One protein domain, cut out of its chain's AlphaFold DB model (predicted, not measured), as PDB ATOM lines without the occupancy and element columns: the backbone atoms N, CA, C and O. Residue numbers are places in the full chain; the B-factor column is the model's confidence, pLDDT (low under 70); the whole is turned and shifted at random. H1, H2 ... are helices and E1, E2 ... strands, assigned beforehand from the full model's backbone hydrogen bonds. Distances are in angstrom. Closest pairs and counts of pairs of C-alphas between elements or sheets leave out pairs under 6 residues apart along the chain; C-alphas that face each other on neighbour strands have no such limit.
ATOM      1  N   THR A   7      97.204  96.258  86.123       49.03
ATOM      2  CA  THR A   7      97.522  96.784  84.799       49.03
ATOM      3  C   THR A   7      97.676  95.596  83.858       49.03
ATOM      4  O   THR A   7      98.470  94.697  84.147       49.03
ATOM      5  N   GLN A   8      96.950  95.575  82.740       48.22
ATOM      6  CA  GLN A   8      97.028  94.465  81.782       48.22
ATOM      7  C   GLN A   8      98.402  94.393  81.075       48.22
ATOM      8  O   GLN A   8      98.770  93.346  80.548       48.22
ATOM      9  N   ALA A   9      99.218  95.449  81.168       41.50
ATOM     10  CA  ALA A   9     100.641  95.448  80.845       41.50
ATOM     11  C   ALA A   9     101.361  96.604  81.564       41.50
ATOM     12  O   ALA A   9     100.755  97.625  81.874       41.50
ATOM     13  N   VAL A  10     102.676  96.473  81.769       42.06
ATOM     14  CA  VAL A  10     103.552  97.475  82.426       42.06
ATOM     15  C   VAL A  10     103.600  98.825  81.672       42.06
ATOM     16  O   VAL A  10     104.061  99.816  82.228       42.06
ATOM     17  N   ASN A  11     103.068  98.887  80.443       45.06
ATOM     18  CA  ASN A  11     103.033 100.076  79.580       45.06
ATOM     19  C   ASN A  11     101.614 100.476  79.114       45.06
ATOM     20  O   ASN A  11     101.492 101.290  78.199       45.06
ATOM     21  N   ASP A  12     100.550  99.903  79.685       54.25
ATOM     22  CA  ASP A  12      99.170 100.241  79.304       54.25
ATOM     23  C   ASP A  12      98.663 101.445  80.124       54.25
ATOM     24  O   ASP A  12      98.851 101.456  81.341       54.25
ATOM     25  N   PRO A  13      97.995 102.453  79.532       59.06
ATOM     26  CA  PRO A  13      97.571 103.668  80.235       59.06
ATOM     27  C   PRO A  13      96.331 103.467  81.134       59.06
ATOM     28  O   PRO A  13      95.616 104.434  81.418       59.06
ATOM     29  N   LEU A  14      96.021 102.228  81.542       67.38
ATOM     30  CA  LEU A  14      94.702 101.828  82.047       67.38
ATOM     31  C   LEU A  14      94.747 100.864  83.239       67.38
ATOM     32  O   LEU A  14      95.578  99.958  83.309       67.38
ATOM     33  N   ILE A  15      93.784 101.035  84.146       66.31
ATOM     34  CA  ILE A  15      93.445 100.059  85.183       66.31
ATOM     35  C   ILE A  15      92.219  99.289  84.710       66.31
ATOM     36  O   ILE A  15      91.195  99.886  84.360       66.31
ATOM     37  N   LEU A  16      92.336  97.965  84.754       75.12
ATOM     38  CA  LEU A  16      91.223  97.052  84.597       75.12
ATOM     39  C   LEU A  16      90.860  96.480  85.969       75.12
ATOM     40  O   LEU A  16      91.711  95.953  86.692       75.12
ATOM     41  N   LEU A  17      89.593  96.630  86.346       77.69
ATOM     42  CA  LEU A  17      88.998  95.960  87.493       77.69
ATOM     43  C   LEU A  17      87.998  94.935  86.971       77.69
ATOM     44  O   LEU A  17      86.855  95.286  86.679       77.69
ATOM     45  N   ASP A  18      88.427  93.684  86.855       81.75
ATOM     46  CA  ASP A  18      87.550  92.605  86.412       81.75
ATOM     47  C   ASP A  18      86.768  91.997  87.574       81.75
ATOM     48  O   ASP A  18      87.218  91.999  88.723       81.75
ATOM     49  N   ARG A  19      85.616  91.396  87.256       86.00
ATOM     50  CA  ARG A  19      84.880  90.506  88.171       86.00
ATOM     51  C   ARG A  19      84.498  91.182  89.494       86.00
ATOM     52  O   ARG A  19      84.564  90.576  90.565       86.00
ATOM     53  N   ILE A  20      84.036  92.426  89.429       89.44
ATOM     54  CA  ILE A  20      83.361  93.060  90.563       89.44
ATOM     55  C   ILE A  20      81.968  92.457  90.644       89.44
ATOM     56  O   ILE A  20      81.155  92.657  89.741       89.44
ATOM     57  N   GLN A  21      81.689  91.687  91.691       90.88
ATOM     58  CA  GLN A  21      80.328  91.225  91.922       90.88
ATOM     59  C   GLN A  21      79.478  92.449  92.266       90.88
ATOM     60  O   GLN A  21      79.886  93.246  93.110       90.88
ATOM     61  N   TYR A  22      78.330  92.616  91.613       92.50
ATOM     62  CA  TYR A  22      77.429  93.740  91.905       92.50
ATOM     63  C   TYR A  22      76.112  93.298  92.541       92.50
ATOM     64  O   TYR A  22      75.433  94.113  93.152       92.50
ATOM     65  N   ALA A  23      75.755  92.019  92.411       94.88
ATOM     66  CA  ALA A  23      74.550  91.458  93.000       94.88
ATOM     67  C   ALA A  23      74.678  89.945  93.200       94.88
ATOM     68  O   ALA A  23      75.565  89.277  92.657       94.88
ATOM     69  N   GLN A  24      73.742  89.393  93.961       93.75
ATOM     70  CA  GLN A  24      73.491  87.959  94.041       93.75
ATOM     71  C   GLN A  24      72.023  87.687  93.723       93.75
ATOM     72  O   GLN A  24      71.162  88.535  93.952       93.75
ATOM     73  N   ALA A  25      71.725  86.519  93.164       93.69
ATOM     74  CA  ALA A  25      70.355  86.163  92.831       93.69
ATOM     75  C   ALA A  25      70.153  84.653  92.936       93.69
ATOM     76  O   ALA A  25      70.833  83.881  92.260       93.69
ATOM     77  N   SER A  26      69.180  84.235  93.741       94.25
ATOM     78  CA  SER A  26      68.631  82.883  93.653       94.25
ATOM     79  C   SER A  26      67.832  82.731  92.354       94.25
ATOM     80  O   SER A  26      67.396  83.722  91.754       94.25
ATOM     81  N   ARG A  27      67.634  81.489  91.895       95.00
ATOM     82  CA  ARG A  27      66.851  81.214  90.678       95.00
ATOM     83  C   ARG A  27      65.494  81.905  90.733       95.00
ATOM     84  O   ARG A  27      64.791  81.796  91.730       95.00
ATOM     85  N   TRP A  28      65.171  82.622  89.657       94.12
ATOM     86  CA  TRP A  28      63.889  83.306  89.438       94.12
ATOM     87  C   TRP A  28      63.488  84.361  90.480       94.12
ATOM     88  O   TRP A  28      62.417  84.951  90.364       94.12
ATOM     89  N   LYS A  29      64.357  84.662  91.450       93.62
ATOM     90  CA  LYS A  29      64.232  85.831  92.322       93.62
ATOM     91  C   LYS A  29      64.885  87.048  91.677       93.62
ATOM     92  O   LYS A  29      65.880  86.869  90.966       93.62
ATOM     93  N   PRO A  30      64.395  88.273  91.922       92.69
ATOM     94  CA  PRO A  30      65.129  89.492  91.594       92.69
ATOM     95  C   PRO A  30      66.554  89.479  92.182       92.69
ATOM     96  O   PRO A  30      66.786  88.822  93.200       92.69
ATOM     97  N   PRO A  31      67.523  90.166  91.552       94.69
ATOM     98  CA  PRO A  31      68.832  90.357  92.160       94.69
ATOM     99  C   PRO A  31      68.696  91.167  93.450       94.69
ATOM    100  O   PRO A  31      67.906  92.107  93.517       94.69
ATOM    101  N   ILE A  32      69.483  90.802  94.456       94.38
ATOM    102  CA  ILE A  32      69.591  91.532  95.716       94.38
ATOM    103  C   ILE A  32      71.001  92.087  95.874       94.38
ATOM    104  O   ILE A  32      71.974  91.527  95.347       94.38
ATOM    105  N   ASP A  33      71.087  93.179  96.627       92.06
ATOM    106  CA  ASP A  33      72.354  93.796  96.981       92.06
ATOM    107  C   ASP A  33      73.250  92.806  97.730       92.06
ATOM    108  O   ASP A  33      72.805  91.888  98.431       92.06
ATOM    109  N   LEU A  34      74.550  92.998  97.551       89.31
ATOM    110  CA  LEU A  34      75.557  92.204  98.229       89.31
ATOM    111  C   LEU A  34      75.596  92.542  99.718       89.31
ATOM    112  O   LEU A  34      75.461  93.700 100.116       89.31
ATOM    113  N   ALA A  35      75.843  91.526 100.543       84.56
ATOM    114  CA  ALA A  35      76.097  91.735 101.958       84.56
ATOM    115  C   ALA A  35      77.346  92.613 102.148       84.56
ATOM    116  O   ALA A  35      78.292  92.559 101.355       84.56
ATOM    117  N   SER A  36      77.372  93.419 103.210       77.56
ATOM    118  CA  SER A  36      78.457  94.380 103.461       77.56
ATOM    119  C   SER A  36      79.839  93.735 103.618       77.56
ATOM    120  O   SER A  36      80.856  94.402 103.453       77.56
ATOM    121  N   ASP A  37      79.887  92.446 103.949       79.50
ATOM    122  CA  ASP A  37      81.093  91.644 104.146       79.50
ATOM    123  C   ASP A  37      81.544  90.872 102.891       79.50
ATOM    124  O   ASP A  37      82.581  90.211 102.933       79.50
ATOM    125  N   THR A  38      80.841  91.012 101.757       77.62
ATOM    126  CA  THR A  38      81.183  90.351 100.476       77.62
ATOM    127  C   THR A  38      82.621  90.633 100.025       77.62
ATOM    128  O   THR A  38      83.268  89.789  99.406       77.62
ATOM    129  N   PHE A  39      83.151  91.806 100.374       80.12
ATOM    130  CA  PHE A  39      84.541  92.181 100.132       80.12
ATOM    131  C   PHE A  39      85.282  92.308 101.466       80.12
ATOM    132  O   PHE A  39      85.410  93.420 101.992       80.12
ATOM    133  N   PRO A  40      85.782  91.200 102.042       72.38
ATOM    134  CA  PRO A  40      86.488  91.246 103.312       72.38
ATOM    135  C   PRO A  40      87.695  92.185 103.204       72.38
ATOM    136  O   PRO A  40      88.496  92.119 102.265       72.38
ATOM    137  N   ASN A  41      87.798  93.108 104.161       76.81
ATOM    138  CA  ASN A  41      88.791  94.191 104.191       76.81
ATOM    139  C   ASN A  41      88.729  95.165 102.994       76.81
ATOM    140  O   ASN A  41      89.694  95.886 102.740       76.81
ATOM    141  N   GLY A  42      87.616  95.196 102.255       70.75
ATOM    142  CA  GLY A  42      87.434  96.055 101.083       70.75
ATOM    143  C   GLY A  42      88.312  95.662  99.892       70.75
ATOM    144  O   GLY A  42      88.627  96.508  99.056       70.75
ATOM    145  N   THR A  43      88.757  94.404  99.823       73.44
ATOM    146  CA  THR A  43      89.631  93.914  98.749       73.44
ATOM    147  C   THR A  43      89.028  92.711  98.039       73.44
ATOM    148  O   THR A  43      88.414  91.854  98.666       73.44
ATOM    149  N   PHE A  44      89.248  92.624  96.729       77.25
ATOM    150  CA  PHE A  44      88.920  91.460  95.911       77.25
ATOM    151  C   PHE A  44      89.977  91.296  94.818       77.25
ATOM    152  O   PHE A  44      90.687  92.243  94.478       77.25
ATOM    153  N   ASN A  45      90.108  90.081  94.286       80.38
ATOM    154  CA  ASN A  45      90.994  89.833  93.157       80.38
ATOM    155  C   ASN A  45      90.268  90.205  91.857       80.38
ATOM    156  O   ASN A  45      89.327  89.508  91.462       80.38
ATOM    157  N   ALA A  46      90.755  91.268  91.218       80.06
ATOM    158  CA  ALA A  46      90.206  91.841  90.001       80.06
ATOM    159  C   ALA A  46      91.019  91.501  88.742       80.06
ATOM    160  O   ALA A  46      90.958  92.270  87.796       80.06
ATOM    161  N   THR A  47      91.825  90.425  88.742       77.94
ATOM    162  CA  THR A  47      92.791  90.119  87.661       77.94
ATOM    163  C   THR A  47      92.299  89.178  86.571       77.94
ATOM    164  O   THR A  47      93.076  88.759  85.712       77.94
ATOM    165  N   SER A  48      91.046  88.752  86.652       80.25
ATOM    166  CA  SER A  48      90.444  87.863  85.672       80.25
ATOM    167  C   SER A  48      88.941  88.048  85.634       80.25
ATOM    168  O   SER A  48      88.299  88.231  86.671       80.25
ATOM    169  N   PHE A  49      88.381  87.951  84.430       85.25
ATOM    170  CA  PHE A  49      86.947  88.033  84.209       85.25
ATOM    171  C   PHE A  49      86.154  86.998  85.020       85.25
ATOM    172  O   PHE A  49      86.601  85.876  85.287       85.25
ATOM    173  N   GLY A  50      84.938  87.391  85.399       87.31
ATOM    174  CA  GLY A  50      83.950  86.486  85.975       87.31
ATOM    175  C   GLY A  50      83.416  85.478  84.953       87.31
ATOM    176  O   GLY A  50      83.570  85.675  83.749       87.31
ATOM    177  N   PRO A  51      82.778  84.388  85.412       91.69
ATOM    178  CA  PRO A  51      82.071  83.474  84.524       91.69
ATOM    179  C   PRO A  51      80.913  84.182  83.810       91.69
ATOM    180  O   PRO A  51      80.266  85.067  84.373       91.69
ATOM    181  N   CYS A  52      80.613  83.743  82.591       92.81
ATOM    182  CA  CYS A  52      79.407  84.154  81.881       92.81
ATOM    183  C   CYS A  52      78.156  83.574  82.553       92.81
ATOM    184  O   CYS A  52      78.214  82.517  83.187       92.81
ATOM    185  N   CYS A  53      77.008  84.229  82.389       95.06
ATOM    186  CA  CYS A  53      75.747  83.643  82.839       95.06
ATOM    187  C   CYS A  53      75.386  82.394  82.022       95.06
ATOM    188  O   CYS A  53      75.793  82.307  80.853       95.06
ATOM    189  N   PRO A  54      74.633  81.434  82.599       94.62
ATOM    190  CA  PRO A  54      74.332  80.189  81.914       94.62
ATOM    191  C   PRO A  54      73.490  80.437  80.664       94.62
ATOM    192  O   PRO A  54      72.498  81.164  80.709       94.62
ATOM    193  N   GLN A  55      73.905  79.847  79.550       93.06
ATOM    194  CA  GLN A  55      73.338  80.065  78.224       93.06
ATOM    195  C   GLN A  55      73.711  78.913  77.273       93.06
ATOM    196  O   GLN A  55      74.726  78.243  77.490       93.06
ATOM    197  N   PRO A  56      72.950  78.682  76.189       89.19
ATOM    198  CA  PRO A  56      73.318  77.701  75.168       89.19
ATOM    199  C   PRO A  56      74.703  77.997  74.568       89.19
ATOM    200  O   PRO A  56      74.949  79.082  74.043       89.19
ATOM    201  N   THR A  57      75.632  77.042  74.657       71.81
ATOM    202  CA  THR A  57      77.055  77.296  74.370       71.81
ATOM    203  C   THR A  57      77.453  76.944  72.938       71.81
ATOM    204  O   THR A  57      77.254  75.816  72.491       71.81
ATOM    205  N   VAL A  58      78.196  77.845  72.289       62.88
ATOM    206  CA  VAL A  58      79.218  77.476  71.296       62.88
ATOM    207  C   VAL A  58      80.570  77.657  71.988       62.88
ATOM    208  O   VAL A  58      80.966  78.787  72.267       62.88
ATOM    209  N   LYS A  59      81.265  76.559  72.331       63.34
ATOM    210  CA  LYS A  59      82.472  76.556  73.201       63.34
ATOM    211  C   LYS A  59      83.631  77.444  72.720       63.34
ATOM    212  O   LYS A  59      84.590  77.630  73.449       63.34
ATOM    213  N   ILE A  60      83.550  77.973  71.504       62.50
ATOM    214  CA  ILE A  60      84.593  78.777  70.862       62.50
ATOM    215  C   ILE A  60      84.715  80.176  71.501       62.50
ATOM    216  O   ILE A  60      85.774  80.787  71.414       62.50
ATOM    217  N   TYR A  61      83.660  80.689  72.148       68.81
ATOM    218  CA  TYR A  61      83.613  82.084  72.622       68.81
ATOM    219  C   TYR A  61      83.346  82.256  74.122       68.81
ATOM    220  O   TYR A  61      83.354  83.389  74.607       68.81
ATOM    221  N   ILE A  62      83.054  81.169  74.840       77.50
ATOM    222  CA  ILE A  62      82.669  81.187  76.256       77.50
ATOM    223  C   ILE A  62      83.397  80.053  76.973       77.50
ATOM    224  O   ILE A  62      83.048  78.883  76.802       77.50
ATOM    225  N   ASP A  63      84.362  80.424  77.811       74.62
ATOM    226  CA  ASP A  63      85.231  79.468  78.503       74.62
ATOM    227  C   ASP A  63      84.591  78.879  79.762       74.62
ATOM    228  O   ASP A  63      84.770  77.701  80.072       74.62
ATOM    229  N   ARG A  64      83.828  79.694  80.502       87.62
ATOM    230  CA  ARG A  64      83.199  79.302  81.769       87.62
ATOM    231  C   ARG A  64      81.826  79.945  81.931       87.62
ATOM    232  O   ARG A  64      81.656  81.131  81.653       87.62
ATOM    233  N   GLN A  65      80.880  79.167  82.453       92.00
ATOM    234  CA  GLN A  65      79.565  79.639  82.883       92.00
ATOM    235  C   GLN A  65      79.296  79.255  84.341       92.00
ATOM    236  O   GLN A  65      79.819  78.247  84.818       92.00
ATOM    237  N   ASP A  66      78.508  80.067  85.040       94.19
ATOM    238  CA  ASP A  66      78.114  79.871  86.441       94.19
ATOM    239  C   ASP A  66      76.789  80.609  86.706       94.19
ATOM    240  O   ASP A  66      76.530  81.617  86.061       94.19
ATOM    241  N   GLU A  67      75.945  80.151  87.634       95.69
ATOM    242  CA  GLU A  67      74.734  80.898  88.030       95.69
ATOM    243  C   GLU A  67      75.070  82.113  88.909       95.69
ATOM    244  O   GLU A  67      74.350  83.113  88.891       95.69
ATOM    245  N   GLN A  68      76.206  82.083  89.613       94.38
ATOM    246  CA  GLN A  68      76.773  83.245  90.294       94.38
ATOM    247  C   GLN A  68      77.537  84.109  89.283       94.38
ATOM    248  O   GLN A  68      78.760  84.171  89.324       94.38
ATOM    249  N   CYS A  69      76.829  84.733  88.338       94.62
ATOM    250  CA  CYS A  69      77.428  85.430  87.191       94.62
ATOM    251  C   CYS A  69      77.237  86.952  87.168       94.62
ATOM    252  O   CYS A  69      77.680  87.586  86.210       94.62
ATOM    253  N   LEU A  70      76.581  87.546  88.174       95.88
ATOM    254  CA  LEU A  70      76.275  88.983  88.231       95.88
ATOM    255  C   LEU A  70      77.523  89.808  88.585       95.88
ATOM    256  O   LEU A  70      77.678  90.345  89.685       95.88
ATOM    257  N   TYR A  71      78.429  89.867  87.614       92.94
ATOM    258  CA  TYR A  71      79.685  90.596  87.653       92.94
ATOM    259  C   TYR A  71      79.680  91.759  86.668       92.94
ATOM    260  O   TYR A  71      79.030  91.714  85.620       92.94
ATOM    261  N   LEU A  72      80.464  92.779  86.994       93.38
ATOM    262  CA  LEU A  72      80.831  93.861  86.098       93.38
ATOM    263  C   LEU A  72      82.351  94.009  86.020       93.38
ATOM    264  O   LEU A  72      83.079  93.535  86.896       93.38
ATOM    265  N   ASN A  73      82.813  94.689  84.977       90.44
ATOM    266  CA  ASN A  73      84.214  95.052  84.790       90.44
ATOM    267  C   ASN A  73      84.309  96.559  84.562       90.44
ATOM    268  O   ASN A  73      83.451  97.128  83.885       90.44
ATOM    269  N   ILE A  74      85.338  97.194  85.119       90.44
ATOM    270  CA  ILE A  74      85.578  98.635  85.001       90.44
ATOM    271  C   ILE A  74      86.917  98.861  84.311       90.44
ATOM    272  O   ILE A  74      87.949  98.370  84.765       90.44
ATOM    273  N   PHE A  75      86.895  99.672  83.261       88.75
ATOM    274  CA  PHE A  75      88.072 100.167  82.568       88.75
ATOM    275  C   PHE A  75      88.191 101.664  82.872       88.75
ATOM    276  O   PHE A  75      87.240 102.420  82.650       88.75
ATOM    277  N   THR A  76      89.341 102.099  83.386       87.00
ATOM    278  CA  THR A  76      89.579 103.505  83.753       87.00
ATOM    279  C   THR A  76      90.995 103.954  83.379       87.00
ATOM    280  O   THR A  76      91.932 103.166  83.531       87.00
ATOM    281  N   PRO A  77      91.193 105.205  82.918       85.06
ATOM    282  CA  PRO A  77      92.528 105.747  82.661       85.06
ATOM    283  C   PRO A  77      93.373 105.841  83.943       85.06
ATOM    284  O   PRO A  77      92.843 106.096  85.022       85.06
ATOM    285  N   ILE A  78      94.693 105.655  83.823       78.38
ATOM    286  CA  ILE A  78      95.664 105.777  84.934       78.38
ATOM    287  C   ILE A  78      95.996 107.243  85.241       78.38
ATOM    288  O   ILE A  78      96.262 107.598  86.385       78.38
ATOM    289  N   ASN A  79      95.967 108.115  84.231       76.81
ATOM    290  CA  ASN A  79      96.486 109.485  84.329       76.81
ATOM    291  C   ASN A  79      95.418 110.526  84.706       76.81
ATOM    292  O   ASN A  79      95.494 111.683  84.296       76.81
ATOM    293  N   VAL A  80      94.403 110.123  85.469       79.69
ATOM    294  CA  VAL A  80      93.319 110.997  85.937       79.69
ATOM    295  C   VAL A  80      93.286 111.028  87.458       79.69
ATOM    296  O   VAL A  80      93.470 110.014  88.125       79.69
ATOM    297  N   SER A  81      93.056 112.216  88.017       83.19
ATOM    298  CA  SER A  81      92.869 112.374  89.459       83.19
ATOM    299  C   SER A  81      91.616 111.629  89.919       83.19
ATOM    300  O   SER A  81      90.578 111.698  89.265       83.19
ATOM    301  N   ASN A  82      91.670 111.021  91.106       77.88
ATOM    302  CA  ASN A  82      90.497 110.425  91.761       77.88
ATOM    303  C   ASN A  82      89.390 111.452  92.080       77.88
ATOM    304  O   ASN A  82      88.287 111.068  92.448       77.88
ATOM    305  N   GLN A  83      89.690 112.752  91.988       83.38
ATOM    306  CA  GLN A  83      88.723 113.840  92.167       83.38
ATOM    307  C   GLN A  83      88.056 114.270  90.851       83.38
ATOM    308  O   GLN A  83      87.134 115.082  90.873       83.38
ATOM    309  N   SER A  84      88.518 113.760  89.705       88.06
ATOM    310  CA  SER A  84      87.937 114.078  88.403       88.06
ATOM    311  C   SER A  84      86.587 113.384  88.229       88.06
ATOM    312  O   SER A  84      86.472 112.173  88.404       88.06
ATOM    313  N   LEU A  85      85.573 114.142  87.815       90.25
ATOM    314  CA  LEU A  85      84.279 113.595  87.410       90.25
ATOM    315  C   LEU A  85      84.339 113.231  85.927       90.25
ATOM    316  O   LEU A  85      84.293 114.107  85.065       90.25
ATOM    317  N   LEU A  86      84.484 111.939  85.640       91.88
ATOM    318  CA  LEU A  86      84.514 111.419  84.275       91.88
ATOM    319  C   LEU A  86      83.129 110.920  83.845       91.88
ATOM    320  O   LEU A  86      82.400 110.371  84.676       91.88
ATOM    321  N   PRO A  87      82.762 111.049  82.557       93.62
ATOM    322  CA  PRO A  87      81.589 110.369  82.025       93.62
ATOM    323  C   PRO A  87      81.753 108.846  82.134       93.62
ATOM    324  O   PRO A  87      82.846 108.306  81.935       93.62
ATOM    325  N   VAL A  88      80.648 108.158  82.425       94.06
ATOM    326  CA  VAL A  88      80.591 106.696  82.539       94.06
ATOM    327  C   VAL A  88      79.768 106.137  81.384       94.06
ATOM    328  O   VAL A  88      78.594 106.474  81.236       94.06
ATOM    329  N   LEU A  89      80.371 105.262  80.582       93.81
ATOM    330  CA  LEU A  89      79.680 104.483  79.562       93.81
ATOM    331  C   LEU A  89      79.428 103.071  80.090       93.81
ATOM    332  O   LEU A  89      80.373 102.343  80.388       93.81
ATOM    333  N   ILE A  90      78.161 102.671  80.161       95.31
ATOM    334  CA  ILE A  90      77.768 101.317  80.555       95.31
ATOM    335  C   ILE A  90      77.407 100.528  79.295       95.31
ATOM    336  O   ILE A  90      76.482 100.887  78.568       95.31
ATOM    337  N   TRP A  91      78.142  99.452  79.036       93.81
ATOM    338  CA  TRP A  91      77.917  98.528  77.935       93.81
ATOM    339  C   TRP A  91      77.122  97.309  78.399       93.81
ATOM    340  O   TRP A  91      77.547  96.556  79.282       93.81
ATOM    341  N   ILE A  92      75.983  97.095  77.745       95.50
ATOM    342  CA  ILE A  92      75.103  95.947  77.944       95.50
ATOM    343  C   ILE A  92      75.208  95.091  76.686       95.50
ATOM    344  O   ILE A  92      74.868  95.545  75.592       95.50
ATOM    345  N   HIS A  93      75.717  93.867  76.821       93.31
ATOM    346  CA  HIS A  93      75.887  92.991  75.666       93.31
ATOM    347  C   HIS A  93      74.532  92.592  75.061       93.31
ATOM    348  O   HIS A  93      73.534  92.436  75.767       93.31
ATOM    349  N   GLY A  94      74.514  92.396  73.740       91.38
ATOM    350  CA  GLY A  94      73.367  91.835  73.025       91.38
ATOM    351  C   GLY A  94      73.249  90.317  73.208       91.38
ATOM    352  O   GLY A  94      73.776  89.759  74.164       91.38
ATOM    353  N   GLY A  95      72.584  89.661  72.250       91.19
ATOM    354  CA  GLY A  95      72.345  88.207  72.255       91.19
ATOM    355  C   GLY A  95      70.887  87.809  72.503       91.19
ATOM    356  O   GLY A  95      70.610  86.703  72.961       91.19
ATOM    357  N   ALA A  96      69.945  88.711  72.195       93.56
ATOM    358  CA  ALA A  96      68.498  88.472  72.236       93.56
ATOM    359  C   ALA A  96      67.979  87.940  73.588       93.56
ATOM    360  O   ALA A  96      67.030  87.163  73.617       93.56
ATOM    361  N   LEU A  97      68.621  88.339  74.694       94.25
ATOM    362  CA  LEU A  97      68.345  87.854  76.056       94.25
ATOM    363  C   LEU A  97      68.585  86.345  76.255       94.25
ATOM    364  O   LEU A  97      68.242  85.800  77.296       94.25
ATOM    365  N   GLN A  98      69.183  85.655  75.282       92.75
ATOM    366  CA  GLN A  98      69.459  84.216  75.339       92.75
ATOM    367  C   GLN A  98      70.950  83.915  75.470       92.75
ATOM    368  O   GLN A  98      71.322  82.903  76.059       92.75
ATOM    369  N   THR A  99      71.800  84.770  74.904       91.50
ATOM    370  CA  THR A  99      73.255  84.607  74.886       91.50
ATOM    371  C   THR A  99      73.968  85.942  75.110       91.50
ATOM    372  O   THR A  99      73.336  86.991  75.211       91.50
ATOM    373  N   GLY A 100      75.296  85.892  75.188       91.19
ATOM    374  CA  GLY A 100      76.178  87.037  75.367       91.19
ATOM    375  C   GLY A 100      76.850  87.047  76.737       91.19
ATOM    376  O   GLY A 100      76.418  86.379  77.679       91.19
ATOM    377  N   CYS A 101      77.970  87.755  76.826       91.19
ATOM    378  CA  CYS A 101      78.752  87.858  78.051       91.19
ATOM    379  C   CYS A 101      79.692  89.061  77.990       91.19
ATOM    380  O   CYS A 101      80.278  89.330  76.943       91.19
ATOM    381  N   SER A 102      79.904  89.755  79.109       90.31
ATOM    382  CA  SER A 102      80.829  90.891  79.191       90.31
ATOM    383  C   SER A 102      82.276  90.514  78.862       90.31
ATOM    384  O   SER A 102      83.049  91.364  78.435       90.31
ATOM    385  N   SER A 103      82.635  89.245  79.064       85.25
ATOM    386  CA  SER A 103      83.962  88.684  78.804       85.25
ATOM    387  C   SER A 103      84.005  87.771  77.573       85.25
ATOM    388  O   SER A 103      84.918  86.960  77.446       85.25
ATOM    389  N   GLN A 104      83.021  87.870  76.672       80.12
ATOM    390  CA  GLN A 104      82.924  87.027  75.476       80.12
ATOM    391  C   GLN A 104      84.170  87.134  74.574       80.12
ATOM    392  O   GLN A 104      84.615  88.237  74.262       80.12
ATOM    393  N   GLY A 105      84.664  85.992  74.080       69.38
ATOM    394  CA  GLY A 105      85.772  85.883  73.118       69.38
ATOM    395  C   GLY A 105      87.174  85.761  73.734       69.38
ATOM    396  O   GLY A 105      87.392  86.120  74.888       69.38
ATOM    397  N   ILE A 106      88.134  85.274  72.935       58.16
ATOM    398  CA  ILE A 106      89.570  85.246  73.267       58.16
ATOM    399  C   ILE A 106      90.365  85.858  72.094       58.16
ATOM    400  O   ILE A 106      90.483  85.206  71.053       58.16
ATOM    401  N   PRO A 107      90.921  87.082  72.227       61.72
ATOM    402  CA  PRO A 107      90.735  88.027  73.336       61.72
ATOM    403  C   PRO A 107      89.289  88.554  73.422       61.72
ATOM    404  O   PRO A 107      88.528  88.461  72.456       61.72
ATOM    405  N   THR A 108      88.910  89.112  74.577       71.19
ATOM    406  CA  THR A 108      87.554  89.626  74.829       71.19
ATOM    407  C   THR A 108      87.142  90.669  73.789       71.19
ATOM    408  O   THR A 108      87.805  91.693  73.630       71.19
ATOM    409  N   ILE A 109      86.013  90.441  73.111       75.12
ATOM    410  CA  ILE A 109      85.513  91.334  72.052       75.12
ATOM    411  C   ILE A 109      84.963  92.658  72.604       75.12
ATOM    412  O   ILE A 109      84.908  93.650  71.885       75.12
ATOM    413  N   TYR A 110      84.590  92.688  73.888       80.88
ATOM    414  CA  TYR A 110      84.098  93.872  74.602       80.88
ATOM    415  C   TYR A 110      85.172  94.497  75.505       80.88
ATOM    416  O   TYR A 110      84.901  94.893  76.637       80.88
ATOM    417  N   ASN A 111      86.412  94.561  75.019       79.44
ATOM    418  CA  ASN A 111      87.506  95.202  75.739       79.44
ATOM    419  C   ASN A 111      87.416  96.740  75.619       79.44
ATOM    420  O   ASN A 111      87.614  97.303  74.539       79.44
ATOM    421  N   GLY A 112      87.148  97.419  76.740       80.12
ATOM    422  CA  GLY A 112      87.025  98.880  76.814       80.12
ATOM    423  C   GLY A 112      88.339  99.646  76.618       80.12
ATOM    424  O   GLY A 112      88.306 100.857  76.393       80.12
ATOM    425  N   THR A 113      89.490  98.965  76.645       81.19
ATOM    426  CA  THR A 113      90.823  99.579  76.535       81.19
ATOM    427  C   THR A 113      90.982 100.431  75.282       81.19
ATOM    428  O   THR A 113      91.434 101.572  75.368       81.19
ATOM    429  N   ASN A 114      90.533  99.937  74.126       80.62
ATOM    430  CA  ASN A 114      90.646 100.683  72.871       80.62
ATOM    431  C   ASN A 114      89.824 101.974  72.880       80.62
ATOM    432  O   ASN A 114      90.269 102.977  72.324       80.62
ATOM    433  N   ILE A 115      88.649 101.964  73.514       83.94
ATOM    434  CA  ILE A 115      87.818 103.164  73.624       83.94
ATOM    435  C   ILE A 115      88.554 104.196  74.470       83.94
ATOM    436  O   ILE A 115      88.699 105.332  74.032       83.94
ATOM    437  N   ILE A 116      89.078 103.817  75.636       85.44
ATOM    438  CA  ILE A 116      89.738 104.786  76.520       85.44
ATOM    439  C   ILE A 116      91.036 105.313  75.899       85.44
ATOM    440  O   ILE A 116      91.280 106.514  75.948       85.44
ATOM    441  N   ALA A 117      91.835 104.448  75.268       83.25
ATOM    442  CA  ALA A 117      93.099 104.842  74.649       83.25
ATOM    443  C   ALA A 117      92.928 105.810  73.462       83.25
ATOM    444  O   ALA A 117      93.817 106.619  73.209       83.25
ATOM    445  N   ASN A 118      91.804 105.735  72.740       84.69
ATOM    446  CA  ASN A 118      91.563 106.531  71.530       84.69
ATOM    447  C   ASN A 118      90.512 107.639  71.712       84.69
ATOM    448  O   ASN A 118      90.213 108.367  70.765       84.69
ATOM    449  N   SER A 119      89.922 107.774  72.902       84.75
ATOM    450  CA  SER A 119      88.930 108.817  73.161       84.75
ATOM    451  C   SER A 119      89.592 110.186  73.302       84.75
ATOM    452  O   SER A 119      90.605 110.340  73.976       84.75
ATOM    453  N   LEU A 120      88.966 111.212  72.715       86.12
ATOM    454  CA  LEU A 120      89.399 112.610  72.864       86.12
ATOM    455  C   LEU A 120      89.234 113.132  74.298       86.12
ATOM    456  O   LEU A 120      89.887 114.098  74.684       86.12
ATOM    457  N   GLN A 121      88.334 112.521  75.067       87.75
ATOM    458  CA  GLN A 121      88.074 112.847  76.463       87.75
ATOM    459  C   GLN A 121      88.181 111.573  77.310       87.75
ATOM    460  O   GLN A 121      87.721 110.519  76.866       87.75
ATOM    461  N   PRO A 122      88.759 111.647  78.520       88.56
ATOM    462  CA  PRO A 122      88.813 110.506  79.421       88.56
ATOM    463  C   PRO A 122      87.400 110.077  79.831       88.56
ATOM    464  O   PRO A 122      86.562 110.912  80.170       88.56
ATOM    465  N   ALA A 123      87.156 108.771  79.832       89.94
ATOM    466  CA  ALA A 123      85.885 108.173  80.220       89.94
ATOM    467  C   ALA A 123      86.125 106.874  80.993       89.94
ATOM    468  O   ALA A 123      87.168 106.232  80.842       89.94
ATOM    469  N   ILE A 124      85.143 106.489  81.803       91.12
ATOM    470  CA  ILE A 124      85.091 105.185  82.465       91.12
ATOM    471  C   ILE A 124      84.176 104.288  81.639       91.12
ATOM    472  O   ILE A 124      83.061 104.688  81.301       91.12
ATOM    473  N   ILE A 125      84.625 103.074  81.332       92.00
ATOM    474  CA  ILE A 125      83.800 102.072  80.652       92.00
ATOM    475  C   ILE A 125      83.445 100.981  81.653       92.00
ATOM    476  O   ILE A 125      84.320 100.475  82.353       92.00
ATOM    477  N   VAL A 126      82.173 100.603  81.703       93.81
ATOM    478  CA  VAL A 126      81.670  99.504  82.526       93.81
ATOM    479  C   VAL A 126      81.013  98.475  81.621       93.81
ATOM    480  O   VAL A 126      80.148  98.826  80.827       93.81
ATOM    481  N   THR A 127      81.387  97.204  81.736       93.62
ATOM    482  CA  THR A 127      80.689  96.093  81.066       93.62
ATOM    483  C   THR A 127      80.031  95.214  82.120       93.62
ATOM    484  O   THR A 127      80.619  94.995  83.176       93.62
ATOM    485  N   ILE A 128      78.817  94.718  81.865       95.31
ATOM    486  CA  ILE A 128      78.068  93.909  82.840       95.31
ATOM    487  C   ILE A 128      77.652  92.558  82.264       95.31
ATOM    488  O   ILE A 128      77.361  92.445  81.073       95.31
ATOM    489  N   ASN A 129      77.568  91.555  83.133       95.56
ATOM    490  CA  ASN A 129      76.788  90.347  82.900       95.56
ATOM    491  C   ASN A 129      75.390  90.506  83.503       95.56
ATOM    492  O   ASN A 129      75.230  91.091  84.576       95.56
ATOM    493  N   TYR A 130      74.390  89.927  82.848       96.62
ATOM    494  CA  TYR A 130      73.025  89.790  83.356       96.62
ATOM    495  C   TYR A 130      72.509  88.376  83.056       96.62
ATOM    496  O   TYR A 130      73.006  87.718  82.139       96.62
ATOM    497  N   ARG A 131      71.558  87.869  83.859       97.50
ATOM    498  CA  ARG A 131      70.975  86.529  83.639       97.50
ATOM    499  C   ARG A 131      70.310  86.465  82.264       97.50
ATOM    500  O   ARG A 131      69.804  87.470  81.778       97.50
ATOM    501  N   LEU A 132      70.272  85.271  81.678       95.88
ATOM    502  CA  LEU A 132      69.748  85.030  80.333       95.88
ATOM    503  C   LEU A 132      68.737  83.876  80.323       95.88
ATOM    504  O   LEU A 132      68.709  83.031  81.224       95.88
ATOM    505  N   GLY A 133      67.926  83.830  79.268       95.31
ATOM    506  CA  GLY A 133      67.001  82.746  78.967       95.31
ATOM    507  C   GLY A 133      66.055  82.426  80.124       95.31
ATOM    508  O   GLY A 133      65.549  83.308  80.815       95.31
ATOM    509  N   VAL A 134      65.838  81.133  80.362       95.31
ATOM    510  CA  VAL A 134      64.918  80.637  81.403       95.31
ATOM    511  C   VAL A 134      65.316  81.050  82.827       95.31
ATOM    512  O   VAL A 134      64.486  81.035  83.731       95.31
ATOM    513  N   LEU A 135      66.581  81.404  83.060       95.12
ATOM    514  CA  LEU A 135      67.041  81.853  84.376       95.12
ATOM    515  C   LEU A 135      66.777  83.347  84.609       95.12
ATOM    516  O   LEU A 135      66.807  83.786  85.758       95.12
ATOM    517  N   ALA A 136      66.527  84.109  83.541       94.12
ATOM    518  CA  ALA A 136      66.152  85.517  83.601       94.12
ATOM    519  C   ALA A 136      64.637  85.711  83.572       94.12
ATOM    520  O   ALA A 136      64.092  86.349  84.466       94.12
ATOM    521  N   ASP A 137      63.976  85.116  82.575       88.38
ATOM    522  CA  ASP A 137      62.650  85.553  82.124       88.38
ATOM    523  C   ASP A 137      61.612  84.416  82.103       88.38
ATOM    524  O   ASP A 137      60.651  84.438  81.329       88.38
ATOM    525  N   LEU A 138      61.779  83.384  82.938       93.81
ATOM    526  CA  LEU A 138      60.749  82.353  83.084       93.81
ATOM    527  C   LEU A 138      59.509  82.931  83.772       93.81
ATOM    528  O   LEU A 138      59.523  83.229  84.965       93.81
ATOM    529  N   TYR A 139      58.410  83.000  83.027       91.81
ATOM    530  CA  TYR A 139      57.105  83.350  83.569       91.81
ATOM    531  C   TYR A 139      56.308  82.091  83.926       91.81
ATOM    532  O   TYR A 139      55.901  81.328  83.048       91.81
ATOM    533  N   LEU A 140      56.050  81.895  85.219       94.56
ATOM    534  CA  LEU A 140      55.099  80.912  85.738       94.56
ATOM    535  C   LEU A 140      54.243  81.588  86.815       94.56
ATOM    536  O   LEU A 140      54.823  82.234  87.687       94.56
ATOM    537  N   PRO A 141      52.907  81.412  86.827       95.00
ATOM    538  CA  PRO A 141      52.050  82.010  87.855       95.00
ATOM    539  C   PRO A 141      52.522  81.726  89.285       95.00
ATOM    540  O   PRO A 141      52.566  82.638  90.100       95.00
ATOM    541  N   ALA A 142      52.979  80.498  89.553       93.25
ATOM    542  CA  ALA A 142      53.523  80.114  90.856       93.25
ATOM    543  C   ALA A 142      54.769  80.926  91.256       93.25
ATOM    544  O   ALA A 142      54.908  81.291  92.416       93.25
ATOM    545  N   LEU A 143      55.654  81.254  90.306       92.31
ATOM    546  CA  LEU A 143      56.830  82.093  90.578       92.31
ATOM    547  C   LEU A 143      56.442  83.558  90.796       92.31
ATOM    548  O   LEU A 143      57.086  84.249  91.576       92.31
ATOM    549  N   VAL A 144      55.404  84.043  90.109       90.62
ATOM    550  CA  VAL A 144      54.887  85.405  90.315       90.62
ATOM    551  C   VAL A 144      54.289  85.536  91.714       90.62
ATOM    552  O   VAL A 144      54.589  86.496  92.419       90.62
ATOM    553  N   GLU A 145      53.494  84.553  92.131       92.81
ATOM    554  CA  GLU A 145      52.938  84.478  93.483       92.81
ATOM    555  C   GLU A 145      54.057  84.421  94.535       92.81
ATOM    556  O   GLU A 145      54.082  85.238  95.447       92.81
ATOM    557  N   GLU A 146      55.060  83.558  94.341       89.50
ATOM    558  CA  GLU A 146      56.223  83.437  95.234       89.50
ATOM    559  C   GLU A 146      57.091  84.712  95.307       89.50
ATOM    560  O   GLU A 146      57.858  84.901  96.253       89.50
ATOM    561  N   ASN A 147      57.038  85.566  94.283       87.69
ATOM    562  CA  ASN A 147      57.796  86.818  94.193       87.69
ATOM    563  C   ASN A 147      56.984  88.052  94.590       87.69
ATOM    564  O   ASN A 147      57.516  89.165  94.541       87.69
ATOM    565  N   SER A 148      55.712  87.881  94.937       84.44
ATOM    566  CA  SER A 148      54.874  88.996  95.357       84.44
ATOM    567  C   SER A 148      55.377  89.528  96.705       84.44
ATOM    568  O   SER A 148      55.659  88.724  97.595       84.44
TER     569      SER A 148
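AT A GLANCE: This is residues 7 to 148 of the 150 residues of the protein "Hypothetical protein" of Rotaria sp. Silwood1 (UniProt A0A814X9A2). Little regular structure is found here: a small twisted four-stranded sheet sits amid long loops, with H1 over one face and the tail with H2 and H3 reaching beyond one end. The 142 printed residues run E1 E2 E3 H1 E4 H2 H3; the mixed sheet's order is E1 E2 E4 E3. The class is mixed, with 41 residues in named elements; the whole is compact, radius of gyration of the C-alphas 16.8 A, spans 53 by 37 by 25 A.

IN THESE COORDINATES: Find C-alpha 14 at (94.702, 101.828, 82.047), where E1, residues 14 to 21, begins its 20.4 A. E2 is residues 71 to 77, 20.5 A; E4 124 to 128; E3 88 to 92. H1 is residues 113 to 118, H2 134 to 137; H3, 141 to 146, ends at (56.223, 83.437, 95.234).

HOW THE PARTS SIT: Look at hairpin E1 and E2, antiparallel: N 17 and O 74 are 2.9 A apart, within hydrogen-bond range. E2 and E4 are antiparallel, N 75 to O 125 2.8 A; E4 and E3 are parallel, N 91 to O 126 2.8 A. E3, H1, E4 form a strand-helix-strand unit, parallel neighbours with a helix between, its crossover right-handed. H1 is on the sheet over E2, height over the sheet 8.3 A; their closest C-alphas, Phe 75 and Thr 113, are 6.7 A apart. H2 and H3 are not on it. In H1 and H3 every O i to N i+4 pair is within range; H2 is too short for one.

THE WHOLE: The printed part has no cut. Links E1 to E2 and E3 to H1 are long. Residues 7 to 15, 58 to 61 and 105 to 107 have pLDDT under 70.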